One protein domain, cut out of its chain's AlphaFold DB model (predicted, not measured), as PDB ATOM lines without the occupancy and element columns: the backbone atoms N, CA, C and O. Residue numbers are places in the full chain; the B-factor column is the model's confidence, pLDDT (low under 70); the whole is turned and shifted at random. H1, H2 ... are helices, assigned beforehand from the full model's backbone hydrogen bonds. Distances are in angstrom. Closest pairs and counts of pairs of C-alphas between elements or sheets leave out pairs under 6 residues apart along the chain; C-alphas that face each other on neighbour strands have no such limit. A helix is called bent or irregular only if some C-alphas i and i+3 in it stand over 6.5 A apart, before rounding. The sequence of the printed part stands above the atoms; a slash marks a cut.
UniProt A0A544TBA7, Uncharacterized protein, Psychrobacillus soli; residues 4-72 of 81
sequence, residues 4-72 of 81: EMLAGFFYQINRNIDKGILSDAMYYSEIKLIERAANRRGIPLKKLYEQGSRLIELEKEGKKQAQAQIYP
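This is residues 4 to 72 of the 81 residues of an uncharacterized protein of Psychrobacillus soli (UniProt A0A544TBA7). Helices H1 and H2 make a hairpin; the long helix H3 crosses H1 nearly at right angles, and its residues 57 to 72 stick out as a free arm. The printed part has 69 residues with three named helices, H1, H2, H3 in order, and no named strand: all helix. It is loose, radius of gyration of the C-alphas 14.8 A, spanning 48 by 28 by 14 A.

Find C-alpha 4 at (161.062, 99.064, 155.498); from there H1 runs to residue 18, 21.1 A. H2, residues 24 to 39, 20.8 A, is irregular: C-alphas 26 and 29 are 7.7 A apart. H3, residues 45 to 72, runs 42.3 A to C-alpha 72 at (144.710, 122.058, 137.308).

H1 and H2 touch, closest C-alphas Ile 17 and Asp 24, 6.3 A, at a shallow tilt of 27 degrees, opposite ways. Residues 48 to 56 of H3 touch H1, about perpendicular at 89 degrees; the closest C-alphas, Gly 8 and Gly 52, are 4.2 A apart. H2 and H3 only just touch, only at the corner, with 3 pairs of C-alphas within 8 A, the closest Ala 38 and Leu 45, 6.7 A. Every O i to N i+4 pair is within hydrogen-bond range in H1, 10 of 12 in H2 and 22 of 24 in H3.

The farthest C-alphas, Arg 40 and Pro 72, are 48.7 A apart. The printed part has no cut, and both links are tight. Look for pLDDT under 70 at residues 26 to 27 and 63 to 72.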
ATOM      1  N   GLU A   4     162.094  98.525 156.382       90.25
ATOM      2  CA  GLU A   4     161.062  99.064 155.498       90.25
ATOM      3  C   GLU A   4     161.126  98.383 154.130       90.25
ATOM      4  O   GLU A   4     160.114  97.938 153.595       90.25
ATOM      5  N   MET A   5     162.341  98.213 153.604       89.69
ATOM      6  CA  MET A   5     162.573  97.503 152.348       89.69
ATOM      7  C   MET A   5     162.194  96.022 152.479       89.69
ATOM      8  O   MET A   5     161.500  95.492 151.617       89.69
ATOM      9  N   LEU A   6     162.578  95.366 153.584       91.88
ATOM     10  CA  LEU A   6     162.205  93.971 153.849       91.88
ATOM     11  C   LEU A   6     160.677  93.798 153.944       91.88
ATOM     12  O   LEU A   6     160.134  92.838 153.402       91.88
ATOM     13  N   ALA A   7     159.991  94.741 154.591       93.25
ATOM     14  CA  ALA A   7     158.538  94.766 154.718       93.25
ATOM     15  C   ALA A   7     157.834  94.965 153.369       93.25
ATOM     16  O   ALA A   7     156.913  94.212 153.046       93.25
ATOM     17  N   GLY A   8     158.301  95.917 152.555       92.31
ATOM     18  CA  GLY A   8     157.779  96.147 151.206       92.31
ATOM     19  C   GLY A   8     157.919  94.915 150.308       92.31
ATOM     20  O   GLY A   8     156.943  94.494 149.685       92.31
ATOM     21  N   PHE A   9     159.096  94.277 150.301       90.62
ATOM     22  CA  PHE A   9     159.315  93.035 149.551       90.62
ATOM     23  C   PHE A   9     158.404  91.906 150.020       90.62
ATOM     24  O   PHE A   9     157.751  91.269 149.194       90.62
ATOM     25  N   PHE A  10     158.333  91.670 151.332       92.62
ATOM     26  CA  PHE A  10     157.509  90.601 151.889       92.62
ATOM     27  C   PHE A  10     156.041  90.763 151.499       92.62
ATOM     28  O   PHE A  10     155.424  89.823 151.001       92.62
ATOM     29  N   TYR A  11     155.490  91.965 151.660       93.88
ATOM     30  CA  TYR A  11     154.103  92.240 151.307       93.88
ATOM     31  C   TYR A  11     153.836  92.057 149.807       93.88
ATOM     32  O   TYR A  11     152.848  91.429 149.427       93.88
ATOM     33  N   GLN A  12     154.723  92.553 148.940       91.31
ATOM     34  CA  GLN A  12     154.522  92.467 147.494       91.31
ATOM     35  C   GLN A  12     154.634  91.029 146.964       91.31
ATOM     36  O   GLN A  12     153.884  90.674 146.054       91.31
ATOM     37  N   ILE A  13     155.515  90.201 147.538       90.25
ATOM     38  CA  ILE A  13     155.614  88.771 147.205       90.25
ATOM     39  C   ILE A  13     154.305  88.064 147.555       90.25
ATOM     40  O   ILE A  13     153.696  87.473 146.666       90.25
ATOM     41  N   ASN A  14     153.829  88.200 148.799       91.00
ATOM     42  CA  ASN A  14     152.565  87.594 149.233       91.00
ATOM     43  C   ASN A  14     151.400  88.056 148.348       91.00
ATOM     44  O   ASN A  14     150.648  87.247 147.823       91.00
ATOM     45  N   ARG A  15     151.312  89.358 148.061       91.75
ATOM     46  CA  ARG A  15     150.262  89.896 147.189       91.75
ATOM     47  C   ARG A  15     150.323  89.348 145.759       91.75
ATOM     48  O   ARG A  15     149.293  89.241 145.099       91.75
ATOM     49  N   ASN A  16     151.514  89.098 145.227       90.81
ATOM     50  CA  ASN A  16     151.666  88.552 143.882       90.81
ATOM     51  C   ASN A  16     151.360  87.045 143.842       90.81
ATOM     52  O   ASN A  16     150.836  86.581 142.831       90.81
ATOM     53  N   ILE A  17     151.624  86.322 144.932       89.31
ATOM     54  CA  ILE A  17     151.159  84.948 145.150       89.31
ATOM     55  C   ILE A  17     149.627  84.907 145.187       89.31
ATOM     56  O   ILE A  17     149.023  84.192 144.393       89.31
ATOM     57  N   ASP A  18     148.992  85.756 146.003       90.44
ATOM     58  CA  ASP A  18     147.524  85.828 146.132       90.44
ATOM     59  C   ASP A  18     146.831  86.109 144.789       90.44
ATOM     60  O   ASP A  18     145.699  85.697 144.542       90.44
ATOM     61  N   LYS A  19     147.512  86.833 143.896       92.25
ATOM     62  CA  LYS A  19     147.031  87.153 142.546       92.25
ATOM     63  C   LYS A  19     147.318  86.069 141.506       92.25
ATOM     64  O   LYS A  19     146.963  86.264 140.345       92.25
ATOM     65  N   GLY A  20     148.013  84.997 141.875       89.19
ATOM     66  CA  GLY A  20     148.472  83.957 140.954       89.19
ATOM     67  C   GLY A  20     149.545  84.425 139.965       89.19
ATOM     68  O   GLY A  20     149.791  83.755 138.969       89.19
ATOM     69  N   ILE A  21     150.181  85.578 140.208       89.69
ATOM     70  CA  ILE A  21     151.298  86.080 139.387       89.69
ATOM     71  C   ILE A  21     152.566  85.281 139.698       89.69
ATOM     72  O   ILE A  21     153.382  85.033 138.814       89.69
ATOM     73  N   LEU A  22     152.730  84.894 140.963       85.81
ATOM     74  CA  LEU A  22     153.813  84.042 141.435       85.81
ATOM     75  C   LEU A  22     153.222  82.742 141.970       85.81
ATOM     76  O   LEU A  22     152.159  82.755 142.583       85.81
ATOM     77  N   SER A  23     153.922  81.629 141.760       79.06
ATOM     78  CA  SER A  23     153.583  80.378 142.436       79.06
ATOM     79  C   SER A  23     154.274  80.310 143.797       79.06
ATOM     80  O   SER A  23     155.419  80.748 143.937       79.06
ATOM     81  N   ASP A  24     153.607  79.705 144.781       72.38
ATOM     82  CA  ASP A  24     154.168  79.473 146.120       72.38
ATOM     83  C   ASP A  24     155.527  78.763 146.072       72.38
ATOM     84  O   ASP A  24     156.448  79.085 146.825       72.38
ATOM     85  N   ALA A  25     155.680  77.824 145.134       70.19
ATOM     86  CA  ALA A  25     156.899  77.043 144.962       70.19
ATOM     87  C   ALA A  25     158.102  77.892 144.517       70.19
ATOM     88  O   ALA A  25     159.228  77.602 144.918       70.19
ATOM     89  N   MET A  26     157.882  78.948 143.729       68.94
ATOM     90  CA  MET A  26     158.965  79.794 143.212       68.94
ATOM     91  C   MET A  26     159.610  80.684 144.277       68.94
ATOM     92  O   MET A  26     160.725  81.140 144.059       68.94
ATOM     93  N   TYR A  27     158.929  80.942 145.397       69.44
ATOM     94  CA  TYR A  27     159.377  81.915 146.405       69.44
ATOM     95  C   TYR A  27     159.586  81.321 147.793       69.44
ATOM     96  O   TYR A  27     159.917  82.046 148.734       69.44
ATOM     97  N   TYR A  28     159.427  80.009 147.947       77.31
ATOM     98  CA  TYR A  28     159.592  79.348 149.236       77.31
ATOM     99  C   TYR A  28     160.989  79.599 149.844       77.31
ATOM    100  O   TYR A  28     161.119  79.800 151.054       77.31
ATOM    101  N   SER A  29     162.043  79.658 149.022       80.00
ATOM    102  CA  SER A  29     163.407  80.010 149.451       80.00
ATOM    103  C   SER A  29     163.541  81.471 149.890       80.00
ATOM    104  O   SER A  29     164.152  81.764 150.920       80.00
ATOM    105  N   GLU A  30     162.956  82.390 149.136       80.44
ATOM    106  CA  GLU A  30     163.017  83.835 149.330       80.44
ATOM    107  C   GLU A  30     162.224  84.248 150.571       80.44
ATOM    108  O   GLU A  30     162.718  85.021 151.395       80.44
ATOM    109  N   ILE A  31     161.035  83.671 150.761       84.19
ATOM    110  CA  ILE A  31     160.223  83.853 151.967       84.19
ATOM    111  C   ILE A  31     161.014  83.376 153.184       84.19
ATOM    112  O   ILE A  31     161.166  84.139 154.135       84.19
ATOM    113  N   LYS A  32     161.655  82.202 153.135       89.06
ATOM    114  CA  LYS A  32     162.516  81.729 154.236       89.06
ATOM    115  C   LYS A  32     163.678  82.667 154.558       89.06
ATOM    116  O   LYS A  32     164.072  82.792 155.720       89.06
ATOM    117  N   LEU A  33     164.267  83.326 153.560       89.81
ATOM    118  CA  LEU A  33     165.313  84.325 153.798       89.81
ATOM    119  C   LEU A  33     164.757  85.559 154.517       89.81
ATOM    120  O   LEU A  33     165.409  86.074 155.433       89.81
ATOM    121  N   ILE A  34     163.550  85.992 154.152       91.00
ATOM    122  CA  ILE A  34     162.833  87.084 154.817       91.00
ATOM    123  C   ILE A  34     162.488  86.701 156.259       91.00
ATOM    124  O   ILE A  34     162.782  87.471 157.173       91.00
ATOM    125  N   GLU A  35     161.961  85.499 156.485       90.56
ATOM    126  CA  GLU A  35     161.664  84.956 157.816       90.56
ATOM    127  C   GLU A  35     162.901  84.942 158.709       90.56
ATOM    128  O   GLU A  35     162.879  85.454 159.827       90.56
ATOM    129  N   ARG A  36     164.028  84.435 158.199       93.44
ATOM    130  CA  ARG A  36     165.305  84.450 158.924       93.44
ATOM    131  C   ARG A  36     165.755  85.869 159.255       93.44
ATOM    132  O   ARG A  36     166.262  86.110 160.349       93.44
ATOM    133  N   ALA A  37     165.605  86.811 158.326       93.62
ATOM    134  CA  ALA A  37     165.970  88.204 158.559       93.62
ATOM    135  C   ALA A  37     165.068  88.878 159.606       93.62
ATOM    136  O   ALA A  37     165.579  89.629 160.435       93.62
ATOM    137  N   ALA A  38     163.765  88.592 159.594       93.88
ATOM    138  CA  ALA A  38     162.802  89.089 160.571       93.88
ATOM    139  C   ALA A  38     163.068  88.504 161.969       93.88
ATOM    140  O   ALA A  38     163.181  89.254 162.941       93.88
ATOM    141  N   ASN A  39     163.312  87.191 162.049       94.62
ATOM    142  CA  ASN A  39     163.644  86.489 163.289       94.62
ATOM    143  C   ASN A  39     164.932  87.017 163.928       94.62
ATOM    144  O   ASN A  39     164.943  87.305 165.122       94.62
ATOM    145  N   ARG A  40     165.995  87.245 163.140       95.25
ATOM    146  CA  ARG A  40     167.245  87.854 163.643       95.25
ATOM    147  C   ARG A  40     167.050  89.242 164.259       95.25
ATOM    148  O   ARG A  40     167.906  89.690 165.010       95.25
ATOM    149  N   ARG A  41     165.962  89.933 163.918       93.94
ATOM    150  CA  ARG A  41     165.629  91.278 164.407       93.94
ATOM    151  C   ARG A  41     164.541  91.269 165.478       93.94
ATOM    152  O   ARG A  41     164.157  92.340 165.935       93.94
ATOM    153  N   GLY A  42     164.009  90.100 165.839       95.69
ATOM    154  CA  GLY A  42     162.875  89.986 166.759       95.69
ATOM    155  C   GLY A  42     161.585  90.611 166.217       95.69
ATOM    156  O   GLY A  42     160.757  91.079 166.994       95.69
ATOM    157  N   ILE A  43     161.415  90.670 164.893       95.25
ATOM    158  CA  ILE A  43     160.231  91.256 164.257       95.25
ATOM    159  C   ILE A  43     159.293  90.124 163.822       95.25
ATOM    160  O   ILE A  43     159.681  89.318 162.978       95.25
ATOM    161  N   PRO A  44     158.048  90.066 164.328       94.94
ATOM    162  CA  PRO A  44     157.062  89.106 163.844       94.94
ATOM    163  C   PRO A  44     156.717  89.352 162.369       94.94
ATOM    164  O   PRO A  44     156.501  90.498 161.968       94.94
ATOM    165  N   LEU A  45     156.565  88.288 161.575       92.38
ATOM    166  CA  LEU A  45     156.172  88.391 160.160       92.38
ATOM    167  C   LEU A  45     154.876  89.175 159.954       92.38
ATOM    168  O   LEU A  45     154.780  89.962 159.019       92.38
ATOM    169  N   LYS A  46     153.903  89.019 160.862       94.38
ATOM    170  CA  LYS A  46     152.654  89.790 160.842       94.38
ATOM    171  C   LYS A  46     152.923  91.298 160.862       94.38
ATOM    172  O   LYS A  46     152.382  92.033 160.044       94.38
ATOM    173  N   LYS A  47     153.823  91.749 161.743       94.69
ATOM    174  CA  LYS A  47     154.225  93.160 161.833       94.69
ATOM    175  C   LYS A  47     154.908  93.617 160.544       94.69
ATOM    176  O   LYS A  47     154.653  94.721 160.075       94.69
ATOM    177  N   LEU A  48     155.732  92.751 159.958       93.50
ATOM    178  CA  LEU A  48     156.411  93.007 158.693       93.50
ATOM    179  C   LEU A  48     155.411  93.165 157.528       93.50
ATOM    180  O   LEU A  48     155.533  94.093 156.733       93.50
ATOM    181  N   TYR A  49     154.390  92.306 157.468       94.44
ATOM    182  CA  TYR A  49     153.309  92.376 156.482       94.44
ATOM    183  C   TYR A  49     152.491  93.663 156.625       94.44
ATOM    184  O   TYR A  49     152.283  94.375 155.647       94.44
ATOM    185  N   GLU A  50     152.078  94.005 157.848       95.06
ATOM    186  CA  GLU A  50     151.341  95.241 158.139       95.06
ATOM    187  C   GLU A  50     152.148  96.496 157.768       95.06
ATOM    188  O   GLU A  50     151.602  97.450 157.217       95.06
ATOM    189  N   GLN A  51     153.455  96.508 158.053       94.75
ATOM    190  CA  GLN A  51     154.344  97.596 157.638       94.75
ATOM    191  C   GLN A  51     154.426  97.700 156.112       94.75
ATOM    192  O   GLN A  51     154.300  98.799 155.580       94.75
ATOM    193  N   GLY A  52     154.590  96.576 155.412       94.19
ATOM    194  CA  GLY A  52     154.638  96.551 153.950       94.19
ATOM    195  C   GLY A  52     153.330  97.009 153.305       94.19
ATOM    196  O   GLY A  52     153.354  97.772 152.341       94.19
ATOM    197  N   SER A  53     152.192  96.619 153.879       94.81
ATOM    198  CA  SER A  53     150.865  97.053 153.436       94.81
ATOM    199  C   SER A  53     150.711  98.576 153.508       94.81
ATOM    200  O   SER A  53     150.404  99.207 152.495       94.81
ATOM    201  N   ARG A  54     151.061  99.178 154.657       93.81
ATOM    202  CA  ARG A  54     151.025 100.636 154.862       93.81
ATOM    203  C   ARG A  54     151.942 101.400 153.904       93.81
ATOM    204  O   ARG A  54     151.560 102.451 153.404       93.81
ATOM    205  N   LEU A  55     153.139 100.878 153.614       90.56
ATOM    206  CA  LEU A  55     154.061 101.510 152.658       90.56
ATOM    207  C   LEU A  55     153.431 101.631 151.262       90.56
ATOM    208  O   LEU A  55     153.509 102.684 150.634       90.56
ATOM    209  N   ILE A  56     152.743 100.586 150.799       85.44
ATOM    210  CA  ILE A  56     152.068 100.595 149.495       85.44
ATOM    211  C   ILE A  56     150.848 101.524 149.481       85.44
ATOM    212  O   ILE A  56     150.531 102.108 148.442       85.44
ATOM    213  N   GLU A  57     150.134 101.663 150.597       86.88
ATOM    214  CA  GLU A  57     149.039 102.633 150.725       86.88
ATOM    215  C   GLU A  57     149.553 104.068 150.597       86.88
ATOM    216  O   GLU A  57     149.058 104.812 149.748       86.88
ATOM    217  N   LEU A  58     150.626 104.403 151.319       83.81
ATOM    218  CA  LEU A  58     151.283 105.709 151.236       83.81
ATOM    219  C   LEU A  58     151.804 106.008 149.822       83.81
ATOM    220  O   LEU A  58     151.625 107.115 149.314       83.81
ATOM    221  N   GLU A  59     152.386 105.022 149.132       80.50
ATOM    222  CA  GLU A  59     152.803 105.188 147.734       80.50
ATOM    223  C   GLU A  59     151.622 105.463 146.792       80.50
ATOM    224  O   GLU A  59     151.730 106.277 145.870       80.50
ATOM    225  N   LYS A  60     150.483 104.785 146.989       79.00
ATOM    226  CA  LYS A  60     149.273 105.021 146.186       79.00
ATOM    227  C   LYS A  60     148.699 106.408 146.447       79.00
ATOM    228  O   LYS A  60     148.258 107.058 145.503       79.00
ATOM    229  N   GLU A  61     148.686 106.851 147.696       75.31
ATOM    230  CA  GLU A  61     148.213 108.180 148.084       75.31
ATOM    231  C   GLU A  61     149.111 109.279 147.521       75.31
ATOM    232  O   GLU A  61     148.606 110.201 146.879       75.31
ATOM    233  N   GLY A  62     150.433 109.129 147.630       72.31
ATOM    234  CA  GLY A  62     151.393 110.043 147.011       72.31
ATOM    235  C   GLY A  62     151.229 110.122 145.490       72.31
ATOM    236  O   GLY A  62     151.208 111.214 144.922       72.31
ATOM    237  N   LYS A  63     151.008 108.985 144.812       68.38
ATOM    238  CA  LYS A  63     150.720 108.955 143.364       68.38
ATOM    239  C   LYS A  63     149.396 109.637 143.010       68.38
ATOM    240  O   LYS A  63     149.350 110.381 142.033       68.38
ATOM    241  N   LYS A  64     148.334 109.437 143.800       64.69
ATOM    242  CA  LYS A  64     147.043 110.128 143.615       64.69
ATOM    243  C   LYS A  64     147.183 111.639 143.787       64.69
ATOM    244  O   LYS A  64     146.643 112.387 142.978       64.69
ATOM    245  N   GLN A  65     147.924 112.088 144.798       58.41
ATOM    246  CA  GLN A  65     148.172 113.511 145.044       58.41
ATOM    247  C   GLN A  65     149.028 114.141 143.942       58.41
ATOM    248  O   GLN A  65     148.724 115.247 143.499       58.41
ATOM    249  N   ALA A  66     150.062 113.450 143.456       58.66
ATOM    250  CA  ALA A  66     150.863 113.911 142.322       58.66
ATOM    251  C   ALA A  66     150.016 114.025 141.045       58.66
ATOM    252  O   ALA A  66     150.091 115.021 140.331       58.66
ATOM    253  N   GLN A  67     149.149 113.045 140.786       57.34
ATOM    254  CA  GLN A  67     148.259 113.049 139.630       57.34
ATOM    255  C   GLN A  67     147.194 114.156 139.730       57.34
ATOM    256  O   GLN A  67     146.985 114.880 138.760       57.34
ATOM    257  N   ALA A  68     146.600 114.374 140.907       59.78
ATOM    258  CA  ALA A  68     145.648 115.461 141.160       59.78
ATOM    259  C   ALA A  68     146.256 116.864 140.979       59.78
ATOM    260  O   ALA A  68     145.551 117.769 140.545       59.78
ATOM    261  N   GLN A  69     147.553 117.042 141.252       56.62
ATOM    262  CA  GLN A  69     148.276 118.307 141.051       56.62
ATOM    263  C   GLN A  69     148.668 118.577 139.589       56.62
ATOM    264  O   GLN A  69     148.967 119.718 139.247       56.62
ATOM    265  N   ILE A  70     148.640 117.567 138.713       56.97
ATOM    266  CA  ILE A  70     148.868 117.734 137.265       56.97
ATOM    267  C   ILE A  70     147.584 118.218 136.557       56.97
ATOM    268  O   ILE A  70     147.654 118.935 135.559       56.97
ATOM    269  N   TYR A  71     146.397 117.899 137.089       54.34
ATOM    270  CA  TYR A  71     145.108 118.255 136.475       54.34
ATOM    271  C   TYR A  71     144.676 119.744 136.488       54.34
ATOM    272  O   TYR A  71     143.915 120.103 135.586       54.34
ATOM    273  N   PRO A  72     145.126 120.659 137.375       53.69
ATOM    274  CA  PRO A  72     144.710 122.058 137.308       53.69
ATOM    275  C   PRO A  72     145.433 122.878 136.225       53.69
ATOM    276  O   PRO A  72     145.015 124.002 135.952       53.69
TER     277      PRO A  72